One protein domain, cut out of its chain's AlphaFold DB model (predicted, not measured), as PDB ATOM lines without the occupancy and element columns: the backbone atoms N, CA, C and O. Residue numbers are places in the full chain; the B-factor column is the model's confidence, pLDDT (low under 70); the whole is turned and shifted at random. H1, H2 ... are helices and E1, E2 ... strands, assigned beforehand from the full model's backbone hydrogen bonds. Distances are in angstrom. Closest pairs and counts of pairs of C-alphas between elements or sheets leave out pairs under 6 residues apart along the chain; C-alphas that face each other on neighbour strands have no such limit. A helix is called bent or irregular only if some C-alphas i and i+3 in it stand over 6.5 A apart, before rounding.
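Overview. This is residues 16 to 134 of the 306 residues of an uncharacterized protein of Bacteroidales bacterium 45-6 (UniProt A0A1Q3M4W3). A small sheet of two parallel strands, E1 and E2, lies near the middle with the long helix H1 packed beside both strands, and the longest helix, H4, forms an arm reached by way of the short helix H3. The stretch of residues 79 to 92 runs out to the far end of that arm and H4 folds back from there, while the short helices H5 and H6 pack on H1 and H2 sits in a loop of its own. The printed part has 119 residues, with six named helices and two named strands in the order E1 H1 E2 H2 H3 H4 H5 H6, and the class is mostly helix. It is compact, with a radius of gyration of the C-alphas of 15.3 A, yet only just elongated, spanning 49 by 32 by 26 A.

Arrangement. E1, residues 16 to 19, and E2, residues 45 to 49, are parallel neighbours at 13 degrees; N 16 and O 45 are 2.8 A apart and N 49 and O 18 are 2.9 A apart, within hydrogen-bond range. With H1, residues 25 to 41, they form a strand-helix-strand unit, two parallel neighbour strands with a helix between them along the chain, and its crossover is right-handed. The closest C-alphas of E1 and H1, those of Tyr 18 and Leu 32, are 6.3 A apart. Residues 47 to 48 of E2 pair with residues 70 to 71, parallel. H2, residues 60 to 63, touches no helix. H3, residues 75 to 78, touches residues 101 to 108 of H4, residues 93 to 111; the closest C-alphas, those of Phe 76 and Leu 104, are 6.5 A apart. H4 is apart from H1, E1 and E2. H5, residues 118 to 122, touches residues 34 to 38 of H1, closest at the C-alphas of Ala 35 and Ile 121, 6.3 A. H6, residues 130 to 134, only just touches H1, with 3 pairs of C-alphas within 8 A, the closest those of Thr 37 and Tyr 132, 6.9 A. In H1, H5 and H6 every O i to N i+4 pair is within hydrogen-bond range, in H4 13 of 15; H2 and H3 are too short for such a pair.

Along the chain. E1 begins at C-alpha 16, (179.516, 225.752, 183.674), and measures 9.6 A; H1 measures 24.7 A and E2 13.6 A. H2 measures 5.5 A and H3 5.1 A. H4, 28.4 A, begins at C-alpha 93, (180.860, 217.596, 153.163), and is irregular, but only just: C-alphas 94 and 97 are 6.7 A apart. H5 measures 6.1 A, and H6, 6.4 A, ends at C-alpha 134, (168.337, 240.528, 191.897).

Size, cuts and confidence. The C-alphas of Lys 91 and Ser 130, the two farthest apart, are 49.0 A from each other. The printed part has no cut. The links from H2 to H3 and from H3 to H4 are long. The mean pLDDT of the printed part is 77.9, and 40 residues are under 70, among them residues 78 to 99 and 123 to 128.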
ATOM      1  N   ILE A  16     180.173 225.213 184.863       86.88
ATOM      2  CA  ILE A  16     179.516 225.752 183.674       86.88
ATOM      3  C   ILE A  16     180.588 226.360 182.784       86.88
ATOM      4  O   ILE A  16     181.365 227.203 183.231       86.88
ATOM      5  N   ILE A  17     180.611 225.944 181.519       86.56
ATOM      6  CA  ILE A  17     181.443 226.563 180.490       86.56
ATOM      7  C   ILE A  17     180.506 227.193 179.469       86.56
ATOM      8  O   ILE A  17     179.838 226.487 178.716       86.56
ATOM      9  N   TYR A  18     180.422 228.522 179.480       87.88
ATOM     10  CA  TYR A  18     179.609 229.263 178.523       87.88
ATOM     11  C   TYR A  18     180.458 229.677 177.316       87.88
ATOM     12  O   TYR A  18     181.421 230.436 177.454       87.88
ATOM     13  N   SER A  19     180.085 229.195 176.133       87.50
ATOM     14  CA  SER A  19     180.796 229.471 174.882       87.50
ATOM     15  C   SER A  19     180.111 230.589 174.105       87.50
ATOM     16  O   SER A  19     178.983 230.433 173.643       87.50
ATOM     17  N   LEU A  20     180.813 231.710 173.957       89.69
ATOM     18  CA  LEU A  20     180.392 232.850 173.149       89.69
ATOM     19  C   LEU A  20     180.457 232.478 171.663       89.69
ATOM     20  O   LEU A  20     181.446 231.909 171.189       89.69
ATOM     21  N   THR A  21     179.405 232.815 170.921       89.00
ATOM     22  CA  THR A  21     179.223 232.395 169.527       89.00
ATOM     23  C   THR A  21     179.236 233.582 168.558       89.00
ATOM     24  O   THR A  21     179.801 234.639 168.832       89.00
ATOM     25  N   ARG A  22     178.640 233.408 167.376       88.75
ATOM     26  CA  ARG A  22     178.578 234.424 166.319       88.75
ATOM     27  C   ARG A  22     177.300 235.270 166.347       88.75
ATOM     28  O   ARG A  22     177.002 235.918 165.348       88.75
ATOM     29  N   ARG A  23     176.566 235.243 167.465       87.94
ATOM     30  CA  ARG A  23     175.348 236.037 167.669       87.94
ATOM     31  C   ARG A  23     175.673 237.511 167.915       87.94
ATOM     32  O   ARG A  23     176.809 237.865 168.229       87.94
ATOM     33  N   GLY A  24     174.664 238.375 167.832       90.25
ATOM     34  CA  GLY A  24     174.788 239.786 168.208       90.25
ATOM     35  C   GLY A  24     175.319 240.007 169.637       90.25
ATOM     36  O   GLY A  24     174.981 239.266 170.563       90.25
ATOM     37  N   PHE A  25     176.103 241.074 169.828       94.31
ATOM     38  CA  PHE A  25     176.862 241.363 171.056       94.31
ATOM     39  C   PHE A  25     176.046 241.220 172.351       94.31
ATOM     40  O   PHE A  25     176.379 240.405 173.209       94.31
ATOM     41  N   PHE A  26     174.931 241.946 172.494       93.81
ATOM     42  CA  PHE A  26     174.117 241.868 173.715       93.81
ATOM     43  C   PHE A  26     173.341 240.561 173.862       93.81
ATOM     44  O   PHE A  26     173.017 240.187 174.984       93.81
ATOM     45  N   SER A  27     173.092 239.829 172.772       91.31
ATOM     46  CA  SER A  27     172.556 238.466 172.872       91.31
ATOM     47  C   SER A  27     173.532 237.568 173.628       91.31
ATOM     48  O   SER A  27     173.137 236.827 174.527       91.31
ATOM     49  N   GLU A  28     174.822 237.677 173.311       92.88
ATOM     50  CA  GLU A  28     175.875 236.918 173.980       92.88
ATOM     51  C   GLU A  28     176.077 237.351 175.433       92.88
ATOM     52  O   GLU A  28     176.100 236.502 176.320       92.88
ATOM     53  N   ILE A  29     176.155 238.658 175.701       94.31
ATOM     54  CA  ILE A  29     176.364 239.167 177.065       94.31
ATOM     55  C   ILE A  29     175.194 238.814 177.995       94.31
ATOM     56  O   ILE A  29     175.428 238.385 179.124       94.31
ATOM     57  N   ILE A  30     173.943 238.930 177.534       92.75
ATOM     58  CA  ILE A  30     172.764 238.542 178.327       92.75
ATOM     59  C   ILE A  30     172.817 237.048 178.666       92.75
ATOM     60  O   ILE A  30     172.721 236.676 179.833       92.75
ATOM     61  N   ASN A  31     173.019 236.181 177.668       91.12
ATOM     62  CA  ASN A  31     173.045 234.732 177.885       91.12
ATOM     63  C   ASN A  31     174.231 234.289 178.760       91.12
ATOM     64  O   ASN A  31     174.070 233.415 179.615       91.12
ATOM     65  N   LEU A  32     175.395 234.924 178.600       92.62
ATOM     66  CA  LEU A  32     176.562 234.733 179.458       92.62
ATOM     67  C   LEU A  32     176.221 235.016 180.927       92.62
ATOM     68  O   LEU A  32     176.562 234.233 181.814       92.62
ATOM     69  N   LEU A  33     175.546 236.135 181.192       93.56
ATOM     70  CA  LEU A  33     175.228 236.567 182.551       93.56
ATOM     71  C   LEU A  33     174.062 235.793 183.167       93.56
ATOM     72  O   LEU A  33     174.050 235.588 184.382       93.56
ATOM     73  N   ILE A  34     173.138 235.286 182.350       91.38
ATOM     74  CA  ILE A  34     172.150 234.288 182.777       91.38
ATOM     75  C   ILE A  34     172.871 233.028 183.274       91.38
ATOM     76  O   ILE A  34     172.639 232.586 184.400       91.38
ATOM     77  N   ALA A  35     173.811 232.500 182.485       90.62
ATOM     78  CA  ALA A  35     174.589 231.323 182.861       90.62
ATOM     79  C   ALA A  35     175.438 231.559 184.120       90.62
ATOM     80  O   ALA A  35     175.490 230.697 184.999       90.62
ATOM     81  N   LYS A  36     176.046 232.745 184.257       92.62
ATOM     82  CA  LYS A  36     176.785 233.138 185.465       92.62
ATOM     83  C   LYS A  36     175.886 233.204 186.698       92.62
ATOM     84  O   LYS A  36     176.267 232.725 187.760       92.62
ATOM     85  N   THR A  37     174.699 233.782 186.557       92.12
ATOM     86  CA  THR A  37     173.735 233.918 187.657       92.12
ATOM     87  C   THR A  37     173.256 232.558 188.138       92.12
ATOM     88  O   THR A  37     173.248 232.294 189.338       92.12
ATOM     89  N   TYR A  38     172.950 231.662 187.200       89.69
ATOM     90  CA  TYR A  38     172.624 230.280 187.521       89.69
ATOM     91  C   TYR A  38     173.786 229.564 188.228       89.69
ATOM     92  O   TYR A  38     173.556 228.857 189.211       89.69
ATOM     93  N   ALA A  39     175.029 229.779 187.780       90.56
ATOM     94  CA  ALA A  39     176.214 229.219 188.427       90.56
ATOM     95  C   ALA A  39     176.379 229.711 189.873       90.56
ATOM     96  O   ALA A  39     176.646 228.901 190.755       90.56
ATOM     97  N   ASP A  40     176.175 231.004 190.130       91.19
ATOM     98  CA  ASP A  40     176.317 231.577 191.473       91.19
ATOM     99  C   ASP A  40     175.299 231.024 192.458       91.19
ATOM    100  O   ASP A  40     175.673 230.608 193.552       91.19
ATOM    101  N   ILE A  41     174.026 230.991 192.059       89.00
ATOM    102  CA  ILE A  41     172.933 230.517 192.916       89.00
ATOM    103  C   ILE A  41     173.127 229.042 193.275       89.00
ATOM    104  O   ILE A  41     172.878 228.637 194.407       89.00
ATOM    105  N   ASN A  42     173.649 228.249 192.339       87.50
ATOM    106  CA  ASN A  42     173.907 226.828 192.552       87.50
ATOM    107  C   ASN A  42     175.333 226.515 193.051       87.50
ATOM    108  O   ASN A  42     175.690 225.344 193.186       87.50
ATOM    109  N   ASN A  43     176.160 227.531 193.327       90.00
ATOM    110  CA  ASN A  43     177.549 227.383 193.773       90.00
ATOM    111  C   ASN A  43     178.421 226.514 192.831       90.00
ATOM    112  O   ASN A  43     179.221 225.679 193.270       90.00
ATOM    113  N   TYR A  44     178.262 226.705 191.522       90.56
ATOM    114  CA  TYR A  44     179.050 226.059 190.471       90.56
ATOM    115  C   TYR A  44     180.267 226.907 190.074       90.56
ATOM    116  O   TYR A  44     180.256 228.131 190.186       90.56
ATOM    117  N   ASP A  45     181.331 226.259 189.595       90.12
ATOM    118  CA  ASP A  45     182.437 226.959 188.929       90.12
ATOM    119  C   ASP A  45     181.950 227.507 187.581       90.12
ATOM    120  O   ASP A  45     181.151 226.862 186.899       90.12
ATOM    121  N   PHE A  46     182.429 228.683 187.184       90.31
ATOM    122  CA  PHE A  46     181.994 229.348 185.959       90.31
ATOM    123  C   PHE A  46     183.181 229.756 185.099       90.31
ATOM    124  O   PHE A  46     184.085 230.472 185.538       90.31
ATOM    125  N   ARG A  47     183.144 229.329 183.841       90.62
ATOM    126  CA  ARG A  47     184.172 229.596 182.840       90.62
ATOM    127  C   ARG A  47     183.539 230.077 181.552       90.62
ATOM    128  O   ARG A  47     182.387 229.767 181.249       90.62
ATOM    129  N   VAL A  48     184.328 230.808 180.783       90.38
ATOM    130  CA  VAL A  48     183.918 231.339 179.487       90.38
ATOM    131  C   VAL A  48     184.849 230.833 178.413       90.38
ATOM    132  O   VAL A  48     186.049 230.727 178.628       90.38
ATOM    133  N   ASN A  49     184.303 230.567 177.239       89.56
ATOM    134  CA  ASN A  49     185.088 230.355 176.042       89.56
ATOM    135  C   ASN A  49     184.708 231.415 175.009       89.56
ATOM    136  O   ASN A  49     183.553 231.506 174.600       89.56
ATOM    137  N   SER A  50     185.674 232.227 174.590       91.38
ATOM    138  CA  SER A  50     185.490 233.288 173.598       91.38
ATOM    139  C   SER A  50     186.034 232.925 172.212       91.38
ATOM    140  O   SER A  50     186.088 233.777 171.327       91.38
ATOM    141  N   PHE A  51     186.436 231.668 171.985       88.12
ATOM    142  CA  PHE A  51     187.169 231.248 170.791       88.12
ATOM    143  C   PHE A  51     186.435 231.586 169.486       88.12
ATOM    144  O   PHE A  51     187.060 232.144 168.582       88.12
ATOM    145  N   PHE A  52     185.126 231.305 169.409       88.12
ATOM    146  CA  PHE A  52     184.272 231.608 168.248       88.12
ATOM    147  C   PHE A  52     183.481 232.905 168.362       88.12
ATOM    148  O   PHE A  52     182.650 233.175 167.487       88.12
ATOM    149  N   TRP A  53     183.736 233.705 169.396       92.62
ATOM    150  CA  TRP A  53     183.022 234.955 169.570       92.62
ATOM    151  C   TRP A  53     183.310 235.886 168.395       92.62
ATOM    152  O   TRP A  53     184.467 236.199 168.111       92.62
ATOM    153  N   ASN A  54     182.272 236.326 167.691       93.12
ATOM    154  CA  ASN A  54     182.437 237.182 166.516       93.12
ATOM    155  C   ASN A  54     183.079 238.538 166.844       93.12
ATOM    156  O   ASN A  54     183.836 239.037 166.017       93.12
ATOM    157  N   CYS A  55     182.845 239.091 168.036       94.19
ATOM    158  CA  CYS A  55     183.476 240.328 168.494       94.19
ATOM    159  C   CYS A  55     184.892 240.116 169.058       94.19
ATOM    160  O   CYS A  55     185.567 241.084 169.377       94.19
ATOM    161  N   ARG A  56     185.401 238.883 169.183       93.25
ATOM    162  CA  ARG A  56     186.767 238.671 169.683       93.25
ATOM    163  C   ARG A  56     187.804 239.254 168.718       93.25
ATOM    164  O   ARG A  56     187.881 238.868 167.550       93.25
ATOM    165  N   ILE A  57     188.700 240.082 169.249       92.19
ATOM    166  CA  ILE A  57     189.841 240.632 168.511       92.19
ATOM    167  C   ILE A  57     191.072 239.762 168.751       92.19
ATOM    168  O   ILE A  57     191.623 239.170 167.814       92.19
ATOM    169  N   GLN A  58     191.458 239.623 170.019       89.81
ATOM    170  CA  GLN A  58     192.612 238.840 170.443       89.81
ATOM    171  C   GLN A  58     192.311 238.056 171.723       89.81
ATOM    172  O   GLN A  58     192.458 236.827 171.742       89.81
ATOM    173  N   LYS A  59     191.873 238.754 172.773       89.56
ATOM    174  CA  LYS A  59     191.767 238.259 174.151       89.56
ATOM    175  C   LYS A  59     190.332 237.993 174.611       89.56
ATOM    176  O   LYS A  59     190.141 237.751 175.796       89.56
ATOM    177  N   GLY A  60     189.346 238.038 173.718       91.88
ATOM    178  CA  GLY A  60     187.975 237.683 174.074       91.88
ATOM    179  C   GLY A  60     187.307 238.787 174.873       91.88
ATOM    180  O   GLY A  60     187.358 239.947 174.473       91.88
ATOM    181  N   LEU A  61     186.713 238.458 176.023       93.88
ATOM    182  CA  LEU A  61     186.035 239.459 176.855       93.88
ATOM    183  C   LEU A  61     186.998 240.566 177.300       93.88
ATOM    184  O   LEU A  61     186.603 241.729 177.380       93.88
ATOM    185  N   ARG A  62     188.279 240.230 177.508       94.00
ATOM    186  CA  ARG A  62     189.330 241.197 177.881       94.00
ATOM    187  C   ARG A  62     189.637 242.221 176.793       94.00
ATOM    188  O   ARG A  62     190.268 243.233 177.094       94.00
ATOM    189  N   ASP A  63     189.202 241.991 175.552       94.62
ATOM    190  CA  ASP A  63     189.294 243.006 174.498       94.62
ATOM    191  C   ASP A  63     188.423 244.233 174.833       94.62
ATOM    192  O   ASP A  63     188.762 245.342 174.416       94.62
ATOM    193  N   TYR A  64     187.374 244.062 175.654       96.19
ATOM    194  CA  TYR A  64     186.397 245.109 175.976       96.19
ATOM    195  C   TYR A  64     186.265 245.433 177.465       96.19
ATOM    196  O   TYR A  64     186.075 246.598 177.805       96.19
ATOM    197  N   PHE A  65     186.382 244.443 178.353       95.88
ATOM    198  CA  PHE A  65     186.045 244.579 179.773       95.88
ATOM    199  C   PHE A  65     187.258 244.391 180.696       95.88
ATOM    200  O   PHE A  65     188.163 243.613 180.391       95.88
ATOM    201  N   ILE A  66     187.266 245.082 181.845       92.31
ATOM    202  CA  ILE A  66     188.277 244.904 182.910       92.31
ATOM    203  C   ILE A  66     188.030 243.589 183.639       92.31
ATOM    204  O   ILE A  66     188.922 242.747 183.769       92.31
ATOM    205  N   LYS A  67     186.800 243.413 184.130       84.12
ATOM    206  CA  LYS A  67     186.415 242.212 184.858       84.12
ATOM    207  C   LYS A  67     186.101 241.121 183.853       84.12
ATOM    208  O   LYS A  67     185.210 241.257 183.022       84.12
ATOM    209  N   THR A  68     186.827 240.019 183.955       82.06
ATOM    210  CA  THR A  68     186.576 238.836 183.136       82.06
ATOM    211  C   THR A  68     186.488 237.601 184.003       82.06
ATOM    212  O   THR A  68     186.916 237.589 185.158       82.06
ATOM    213  N   TYR A  69     185.869 236.574 183.442       85.75
ATOM    214  CA  TYR A  69     185.807 235.255 184.046       85.75
ATOM    215  C   TYR A  69     187.034 234.444 183.632       85.75
ATOM    216  O   TYR A  69     187.824 234.871 182.784       85.75
ATOM    217  N   ASN A  70     187.196 233.265 184.223       84.56
ATOM    218  CA  ASN A  70     188.214 232.326 183.777       84.56
ATOM    219  C   ASN A  70     187.917 231.936 182.324       84.56
ATOM    220  O   ASN A  70     186.917 231.270 182.050       84.56
ATOM    221  N   GLU A  71     188.758 232.404 181.401       82.31
ATOM    222  CA  GLU A  71     188.625 232.106 179.980       82.31
ATOM    223  C   GLU A  71     189.382 230.822 179.631       82.31
ATOM    224  O   GLU A  71     190.606 230.758 179.743       82.31
ATOM    225  N   ASP A  72     188.641 229.815 179.185       73.94
ATOM    226  CA  ASP A  72     189.154 228.596 178.575       73.94
ATOM    227  C   ASP A  72     188.873 228.677 177.075       73.94
ATOM    228  O   ASP A  72     187.815 228.278 176.595       73.94
ATOM    229  N   ASN A  73     189.808 229.264 176.330       80.25
ATOM    230  CA  ASN A  73     189.679 229.530 174.894       80.25
ATOM    231  C   ASN A  73     190.131 228.334 174.045       80.25
ATOM    232  O   ASN A  73     190.857 228.485 173.061       80.25
ATOM    233  N   SER A  74     189.716 227.137 174.447       78.75
ATOM    234  CA  SER A  74     190.003 225.882 173.761       78.75
ATOM    235  C   SER A  74     188.967 225.586 172.674       78.75
ATOM    236  O   SER A  74     187.768 225.762 172.875       78.75
ATOM    237  N   VAL A  75     189.386 225.064 171.519       72.31
ATOM    238  CA  VAL A  75     188.439 224.630 170.470       72.31
ATOM    239  C   VAL A  75     187.492 223.542 170.991       72.31
ATOM    240  O   VAL A  75     186.332 223.496 170.594       72.31
ATOM    241  N   PHE A  76     187.957 222.704 171.924       69.00
ATOM    242  CA  PHE A  76     187.183 221.588 172.469       69.00
ATOM    243  C   PHE A  76     186.001 222.040 173.333       69.00
ATOM    244  O   PHE A  76     184.943 221.423 173.289       69.00
ATOM    245  N   THR A  77     186.149 223.127 174.094       71.69
ATOM    246  CA  THR A  77     185.065 223.658 174.936       71.69
ATOM    247  C   THR A  77     184.157 224.625 174.177       71.69
ATOM    248  O   THR A  77     182.994 224.806 174.538       71.69
ATOM    249  N   ALA A  78     184.637 225.180 173.063       62.44
ATOM    250  CA  ALA A  78     183.916 226.162 172.258       62.44
ATOM    251  C   ALA A  78     182.673 225.584 171.557       62.44
ATOM    252  O   ALA A  78     181.763 226.331 171.201       62.44
ATOM    253  N   TYR A  79     182.620 224.261 171.384       62.28
ATOM    254  CA  TYR A  79     181.519 223.564 170.724       62.28
ATOM    255  C   TYR A  79     180.522 222.908 171.669       62.28
ATOM    256  O   TYR A  79     179.624 222.251 171.157       62.28
ATOM    257  N   LEU A  80     180.622 223.069 172.993       63.62
ATOM    258  CA  LEU A  80     179.644 222.508 173.933       63.62
ATOM    259  C   LEU A  80     178.242 223.067 173.628       63.62
ATOM    260  O   LEU A  80     177.861 224.150 174.071       63.62
ATOM    261  N   THR A  81     177.483 222.351 172.797       53.44
ATOM    262  CA  THR A  81     176.200 222.802 172.271       53.44
ATOM    263  C   THR A  81     175.092 222.590 173.297       53.44
ATOM    264  O   THR A  81     175.099 221.632 174.071       53.44
ATOM    265  N   ARG A  82     174.082 223.475 173.254       50.62
ATOM    266  CA  ARG A  82     172.729 223.162 173.740       50.62
ATOM    267  C   ARG A  82     172.318 221.852 173.068       50.62
ATOM    268  O   ARG A  82     172.323 221.789 171.841       50.62
ATOM    269  N   GLY A  83     172.065 220.823 173.872       46.66
ATOM    270  CA  GLY A  83     171.896 219.455 173.403       46.66
ATOM    271  C   GLY A  83     170.980 219.349 172.188       46.66
ATOM    272  O   GLY A  83     169.816 219.736 172.230       46.66
ATOM    273  N   SER A  84     171.503 218.776 171.117       36.91
ATOM    274  CA  SER A  84     170.684 218.106 170.125       36.91
ATOM    275  C   SER A  84     171.378 216.806 169.754       36.91
ATOM    276  O   SER A  84     172.576 216.755 169.483       36.91
ATOM    277  N   VAL A  85     170.612 215.722 169.813       41.53
ATOM    278  CA  VAL A  85     170.994 214.433 169.243       41.53
ATOM    279  C   VAL A  85     171.040 214.646 167.733       41.53
ATOM    280  O   VAL A  85     169.996 214.798 167.102       41.53
ATOM    281  N   VAL A  86     172.232 214.714 167.144       44.81
ATOM    282  CA  VAL A  86     172.360 214.894 165.694       44.81
ATOM    283  C   VAL A  86     172.430 213.534 165.012       44.81
ATOM    284  O   VAL A  86     173.224 212.664 165.378       44.81
ATOM    285  N   LYS A  87     171.585 213.354 163.994       45.09
ATOM    286  CA  LYS A  87     171.696 212.253 163.035       45.09
ATOM    287  C   LYS A  87     172.929 212.512 162.169       45.09
ATOM    288  O   LYS A  87     172.948 213.486 161.422       45.09
ATOM    289  N   PHE A  88     173.944 211.654 162.273       52.00
ATOM    290  CA  PHE A  88     175.118 211.705 161.401       52.00
ATOM    291  C   PHE A  88     174.671 211.645 159.939       52.00
ATOM    292  O   PHE A  88     174.131 210.632 159.495       52.00
ATOM    293  N   ASN A  89     174.900 212.719 159.188       53.81
ATOM    294  CA  ASN A  89     174.721 212.701 157.745       53.81
ATOM    295  C   ASN A  89     176.097 212.583 157.089       53.81
ATOM    296  O   ASN A  89     176.833 213.552 157.005       53.81
ATOM    297  N   LEU A  90     176.469 211.385 156.645       59.62
ATOM    298  CA  LEU A  90     177.772 211.143 156.013       59.62
ATOM    299  C   LEU A  90     177.846 211.651 154.559       59.62
ATOM    300  O   LEU A  90     178.904 211.566 153.945       59.62
ATOM    301  N   LYS A  91     176.739 212.157 153.994       58.56
ATOM    302  CA  LYS A  91     176.636 212.520 152.570       58.56
ATOM    303  C   LYS A  91     176.877 214.004 152.266       58.56
ATOM    304  O   LYS A  91     176.993 214.351 151.098       58.56
ATOM    305  N   ASP A  92     176.955 214.870 153.278       64.75
ATOM    306  CA  ASP A  92     177.199 216.307 153.092       64.75
ATOM    307  C   ASP A  92     178.594 216.702 153.614       64.75
ATOM    308  O   ASP A  92     178.810 216.680 154.830       64.75
ATOM    309  N   PRO A  93     179.540 217.118 152.749       61.16
ATOM    310  CA  PRO A  93     180.860 217.596 153.163       61.16
ATOM    311  C   PRO A  93     180.806 218.742 154.182       61.16
ATOM    312  O   PRO A  93     181.669 218.832 155.056       61.16
ATOM    313  N   LYS A  94     179.767 219.592 154.136       59.25
ATOM    314  CA  LYS A  94     179.582 220.695 155.097       59.25
ATOM    315  C   LYS A  94     179.247 220.197 156.506       59.25
ATOM    316  O   LYS A  94     179.506 220.900 157.481       59.25
ATOM    317  N   SER A  95     178.738 218.974 156.632       63.00
ATOM    318  CA  SER A  95     178.431 218.343 157.919       63.00
ATOM    319  C   SER A  95     179.634 217.631 158.555       63.00
ATOM    320  O   SER A  95     179.587 217.298 159.737       63.00
ATOM    321  N   TYR A  96     180.742 217.440 157.825       67.25
ATOM    322  CA  TYR A  96     181.926 216.740 158.337       67.25
ATOM    323  C   TYR A  96     182.536 217.446 159.551       67.25
ATOM    324  O   TYR A  96     182.749 216.824 160.590       67.25
ATOM    325  N   LEU A  97     182.733 218.767 159.462       66.00
ATOM    326  CA  LEU A  97     183.237 219.566 160.580       66.00
ATOM    327  C   LEU A  97     182.297 219.484 161.789       66.00
ATOM    328  O   LEU A  97     182.750 219.339 162.920       66.00
ATOM    329  N   HIS A  98     180.987 219.520 161.550       65.81
ATOM    330  CA  HIS A  98     179.986 219.376 162.601       65.81
ATOM    331  C   HIS A  98     180.067 217.999 163.285       65.81
ATOM    332  O   HIS A  98     180.078 217.921 164.512       65.81
ATOM    333  N   ASN A  99     180.213 216.924 162.505       67.44
ATOM    334  CA  ASN A  99     180.361 215.557 163.004       67.44
ATOM    335  C   ASN A  99     181.656 215.377 163.821       67.44
ATOM    336  O   ASN A  99     181.625 214.754 164.884       67.44
ATOM    337  N   VAL A 100     182.776 215.957 163.369       71.12
ATOM    338  CA  VAL A 100     184.056 215.950 164.099       71.12
ATOM    339  C   VAL A 100     183.919 216.683 165.431       71.12
ATOM    340  O   VAL A 100     184.264 216.132 166.473       71.12
ATOM    341  N   MET A 101     183.352 217.891 165.429       68.06
ATOM    342  CA  MET A 101     183.173 218.668 166.659       68.06
ATOM    343  C   MET A 101     182.217 217.986 167.640       68.06
ATOM    344  O   MET A 101     182.445 218.008 168.847       68.06
ATOM    345  N   HIS A 102     181.195 217.291 167.142       68.19
ATOM    346  CA  HIS A 102     180.310 216.490 167.980       68.19
ATOM    347  C   HIS A 102     181.026 215.282 168.609       68.19
ATOM    348  O   HIS A 102     180.801 214.969 169.781       68.19
ATOM    349  N   LEU A 103     181.886 214.583 167.860       70.75
ATOM    350  CA  LEU A 103     182.709 213.504 168.412       70.75
ATOM    351  C   LEU A 103     183.637 214.040 169.508       70.75
ATOM    352  O   LEU A 103     183.712 213.455 170.586       70.75
ATOM    353  N   LEU A 104     184.273 215.186 169.265       69.88
ATOM    354  CA  LEU A 104     185.115 215.858 170.250       69.88
ATOM    355  C   LEU A 104     184.329 216.260 171.505       69.88
ATOM    356  O   LEU A 104     184.808 216.021 172.609       69.88
ATOM    357  N   ASN A 105     183.100 216.765 171.364       66.88
ATOM    358  CA  ASN A 105     182.218 217.052 172.498       66.88
ATOM    359  C   ASN A 105     181.858 215.798 173.306       66.88
ATOM    360  O   ASN A 105     181.823 215.858 174.532       66.88
ATOM    361  N   LYS A 106     181.592 214.664 172.640       67.94
ATOM    362  CA  LYS A 106     181.333 213.373 173.307       67.94
ATOM    363  C   LYS A 106     182.561 212.859 174.051       67.94
ATOM    364  O   LYS A 106     182.446 212.364 175.165       67.94
ATOM    365  N   ILE A 107     183.743 212.983 173.456       71.50
ATOM    366  CA  ILE A 107     184.996 212.635 174.132       71.50
ATOM    367  C   ILE A 107     185.169 213.545 175.351       71.50
ATOM    368  O   ILE A 107     185.386 213.066 176.460       71.50
ATOM    369  N   TYR A 108     184.984 214.852 175.172       70.75
ATOM    370  CA  TYR A 108     185.073 215.821 176.254       70.75
ATOM    371  C   TYR A 108     184.078 215.522 177.384       70.75
ATOM    372  O   TYR A 108     184.461 215.606 178.548       70.75
ATOM    373  N   SER A 109     182.840 215.117 177.076       67.12
ATOM    374  CA  SER A 109     181.815 214.793 178.077       67.12
ATOM    375  C   SER A 109     182.151 213.561 178.915       67.12
ATOM    376  O   SER A 109     181.915 213.569 180.124       67.12
ATOM    377  N   ILE A 110     182.761 212.537 178.308       70.38
ATOM    378  CA  ILE A 110     183.228 211.334 179.014       70.38
ATOM    379  C   ILE A 110     184.259 211.713 180.081       70.38
ATOM    380  O   ILE A 110     184.174 211.242 181.215       70.38
ATOM    381  N   TYR A 111     185.197 212.601 179.741       69.56
ATOM    382  CA  TYR A 111     186.252 213.039 180.658       69.56
ATOM    383  C   TYR A 111     185.820 214.172 181.605       69.56
ATOM    384  O   TYR A 111     186.468 214.395 182.627       69.56
ATOM    385  N   ASN A 112     184.716 214.869 181.312       73.12
ATOM    386  CA  ASN A 112     184.243 216.034 182.062       73.12
ATOM    387  C   ASN A 112     182.780 215.897 182.504       73.12
ATOM    388  O   ASN A 112     181.976 216.807 182.319       73.12
ATOM    389  N   GLN A 113     182.449 214.795 183.183       68.06
ATOM    390  CA  GLN A 113     181.099 214.497 183.698       68.06
ATOM    391  C   GLN A 113     180.503 215.571 184.635       68.06
ATOM    392  O   GLN A 113     179.327 215.518 184.979       68.06
ATOM    393  N   LYS A 114     181.312 216.538 185.087       79.00
ATOM    394  CA  LYS A 114     180.900 217.648 185.962       79.00
ATOM    395  C   LYS A 114     180.500 218.912 185.207       79.00
ATOM    396  O   LYS A 114     180.094 219.878 185.853       79.00
ATOM    397  N   VAL A 115     180.665 218.931 183.885       78.94
ATOM    398  CA  VAL A 115     180.301 220.076 183.053       78.94
ATOM    399  C   VAL A 115     178.797 220.078 182.822       78.94
ATOM    400  O   VAL A 115     178.232 219.097 182.350       78.94
ATOM    401  N   ILE A 116     178.162 221.192 183.171       75.31
ATOM    402  CA  ILE A 116     176.738 221.438 182.968       75.31
ATOM    403  C   ILE A 116     176.531 222.012 181.573       75.31
ATOM    404  O   ILE A 116     177.204 222.963 181.166       75.31
ATOM    405  N   TYR A 117     175.561 221.449 180.861       70.31
ATOM    406  CA  TYR A 117     175.203 221.877 179.520       70.31
ATOM    407  C   TYR A 117     174.181 223.012 179.535       70.31
ATOM    408  O   TYR A 117     173.365 223.164 180.443       70.31
ATOM    409  N   ALA A 118     174.197 223.811 178.472       68.00
ATOM    410  CA  ALA A 118     173.354 224.990 178.352       68.00
ATOM    411  C   ALA A 118     171.839 224.683 178.422       68.00
ATOM    412  O   ALA A 118     171.073 225.530 178.867       68.00
ATOM    413  N   ASN A 119     171.382 223.490 178.029       67.12
ATOM    414  CA  ASN A 119     169.972 223.089 178.158       67.12
ATOM    415  C   ASN A 119     169.485 223.055 179.616       67.12
ATOM    416  O   ASN A 119     168.337 223.407 179.856       67.12
ATOM    417  N   GLU A 120     170.337 222.695 180.579       69.19
ATOM    418  CA  GLU A 120     169.976 222.739 182.004       69.19
ATOM    419  C   GLU A 120     169.803 224.186 182.496       69.19
ATOM    420  O   GLU A 120     168.922 224.481 183.298       69.19
ATOM    421  N   ILE A 121     170.597 225.114 181.958       74.44
ATOM    422  CA  ILE A 121     170.561 226.537 182.326       74.44
ATOM    423  C   ILE A 121     169.316 227.216 181.740       74.44
ATOM    424  O   ILE A 121     168.568 227.870 182.456       74.44
ATOM    425  N   PHE A 122     169.098 227.064 180.431       70.44
ATOM    426  CA  PHE A 122     168.057 227.787 179.689       70.44
ATOM    427  C   PHE A 122     166.708 227.057 179.629       70.44
ATOM    428  O   PHE A 122     165.752 227.607 179.096       70.44
ATOM    429  N   GLY A 123     166.632 225.820 180.128       62.06
ATOM    430  CA  GLY A 123     165.375 225.092 180.326       62.06
ATOM    431  C   GLY A 123     164.724 225.363 181.686       62.06
ATOM    432  O   GLY A 123     163.585 224.960 181.904       62.06
ATOM    433  N   THR A 124     165.435 226.039 182.591       64.88
ATOM    434  CA  THR A 124     164.914 226.439 183.899       64.88
ATOM    435  C   THR A 124     164.181 227.769 183.759       64.88
ATOM    436  O   THR A 124     164.696 228.702 183.145       64.88
ATOM    437  N   ASP A 125     162.985 227.881 184.332       67.75
ATOM    438  CA  ASP A 125     162.234 229.136 184.352       67.75
ATOM    439  C   ASP A 125     162.806 230.085 185.417       67.75
ATOM    440  O   ASP A 125     162.301 230.196 186.534       67.75
ATOM    441  N   LEU A 126     163.903 230.757 185.062       68.06
ATOM    442  CA  LEU A 126     164.632 231.682 185.938       68.06
ATOM    443  C   LEU A 126     163.821 232.944 186.282       68.06
ATOM    444  O   LEU A 126     164.248 233.737 187.119       68.06
ATOM    445  N   THR A 127     162.676 233.160 185.628       61.19
ATOM    446  CA  THR A 127     161.852 234.364 185.799       61.19
ATOM    447  C   THR A 127     160.937 234.301 187.019       61.19
ATOM    448  O   THR A 127     160.524 235.346 187.521       61.19
ATOM    449  N   LYS A 128     160.654 233.097 187.535       62.00
ATOM    450  CA  LYS A 128     159.719 232.885 188.652       62.00
ATOM    451  C   LYS A 128     160.265 233.279 190.018       62.00
ATOM    452  O   LYS A 128     159.498 233.425 190.966       62.00
ATOM    453  N   GLU A 129     161.572 233.471 190.133       71.25
ATOM    454  CA  GLU A 129     162.230 233.663 191.416       71.25
ATOM    455  C   GLU A 129     162.896 235.042 191.501       71.25
ATOM    456  O   GLU A 129     163.860 235.346 190.796       71.25
ATOM    457  N   SER A 130     162.409 235.885 192.415       79.75
ATOM    458  CA  SER A 130     162.914 237.250 192.635       79.75
ATOM    459  C   SER A 130     164.424 237.293 192.903       79.75
ATOM    460  O   SER A 130     165.112 238.205 192.433       79.75
ATOM    461  N   GLN A 131     164.960 236.270 193.578       84.31
ATOM    462  CA  GLN A 131     166.391 236.119 193.842       84.31
ATOM    463  C   GLN A 131     167.240 236.049 192.563       84.31
ATOM    464  O   GLN A 131     168.321 236.638 192.520       84.31
ATOM    465  N   TYR A 132     166.742 235.414 191.496       88.19
ATOM    466  CA  TYR A 132     167.456 235.328 190.220       88.19
ATOM    467  C   TYR A 132     167.553 236.694 189.553       88.19
ATOM    468  O   TYR A 132     168.627 237.075 189.090       88.19
ATOM    469  N   LYS A 133     166.461 237.469 189.553       88.50
ATOM    470  CA  LYS A 133     166.457 238.827 188.991       88.50
ATOM    471  C   LYS A 133     167.430 239.743 189.735       88.50
ATOM    472  O   LYS A 133     168.219 240.429 189.086       88.50
ATOM    473  N   ILE A 134     167.415 239.729 191.071       90.62
ATOM    474  CA  ILE A 134     168.337 240.528 191.897       90.62
ATOM    475  C   ILE A 134     169.784 240.136 191.588       90.62
ATOM    476  O   ILE A 134     170.599 240.993 191.240       90.62
TER     477      ILE A 134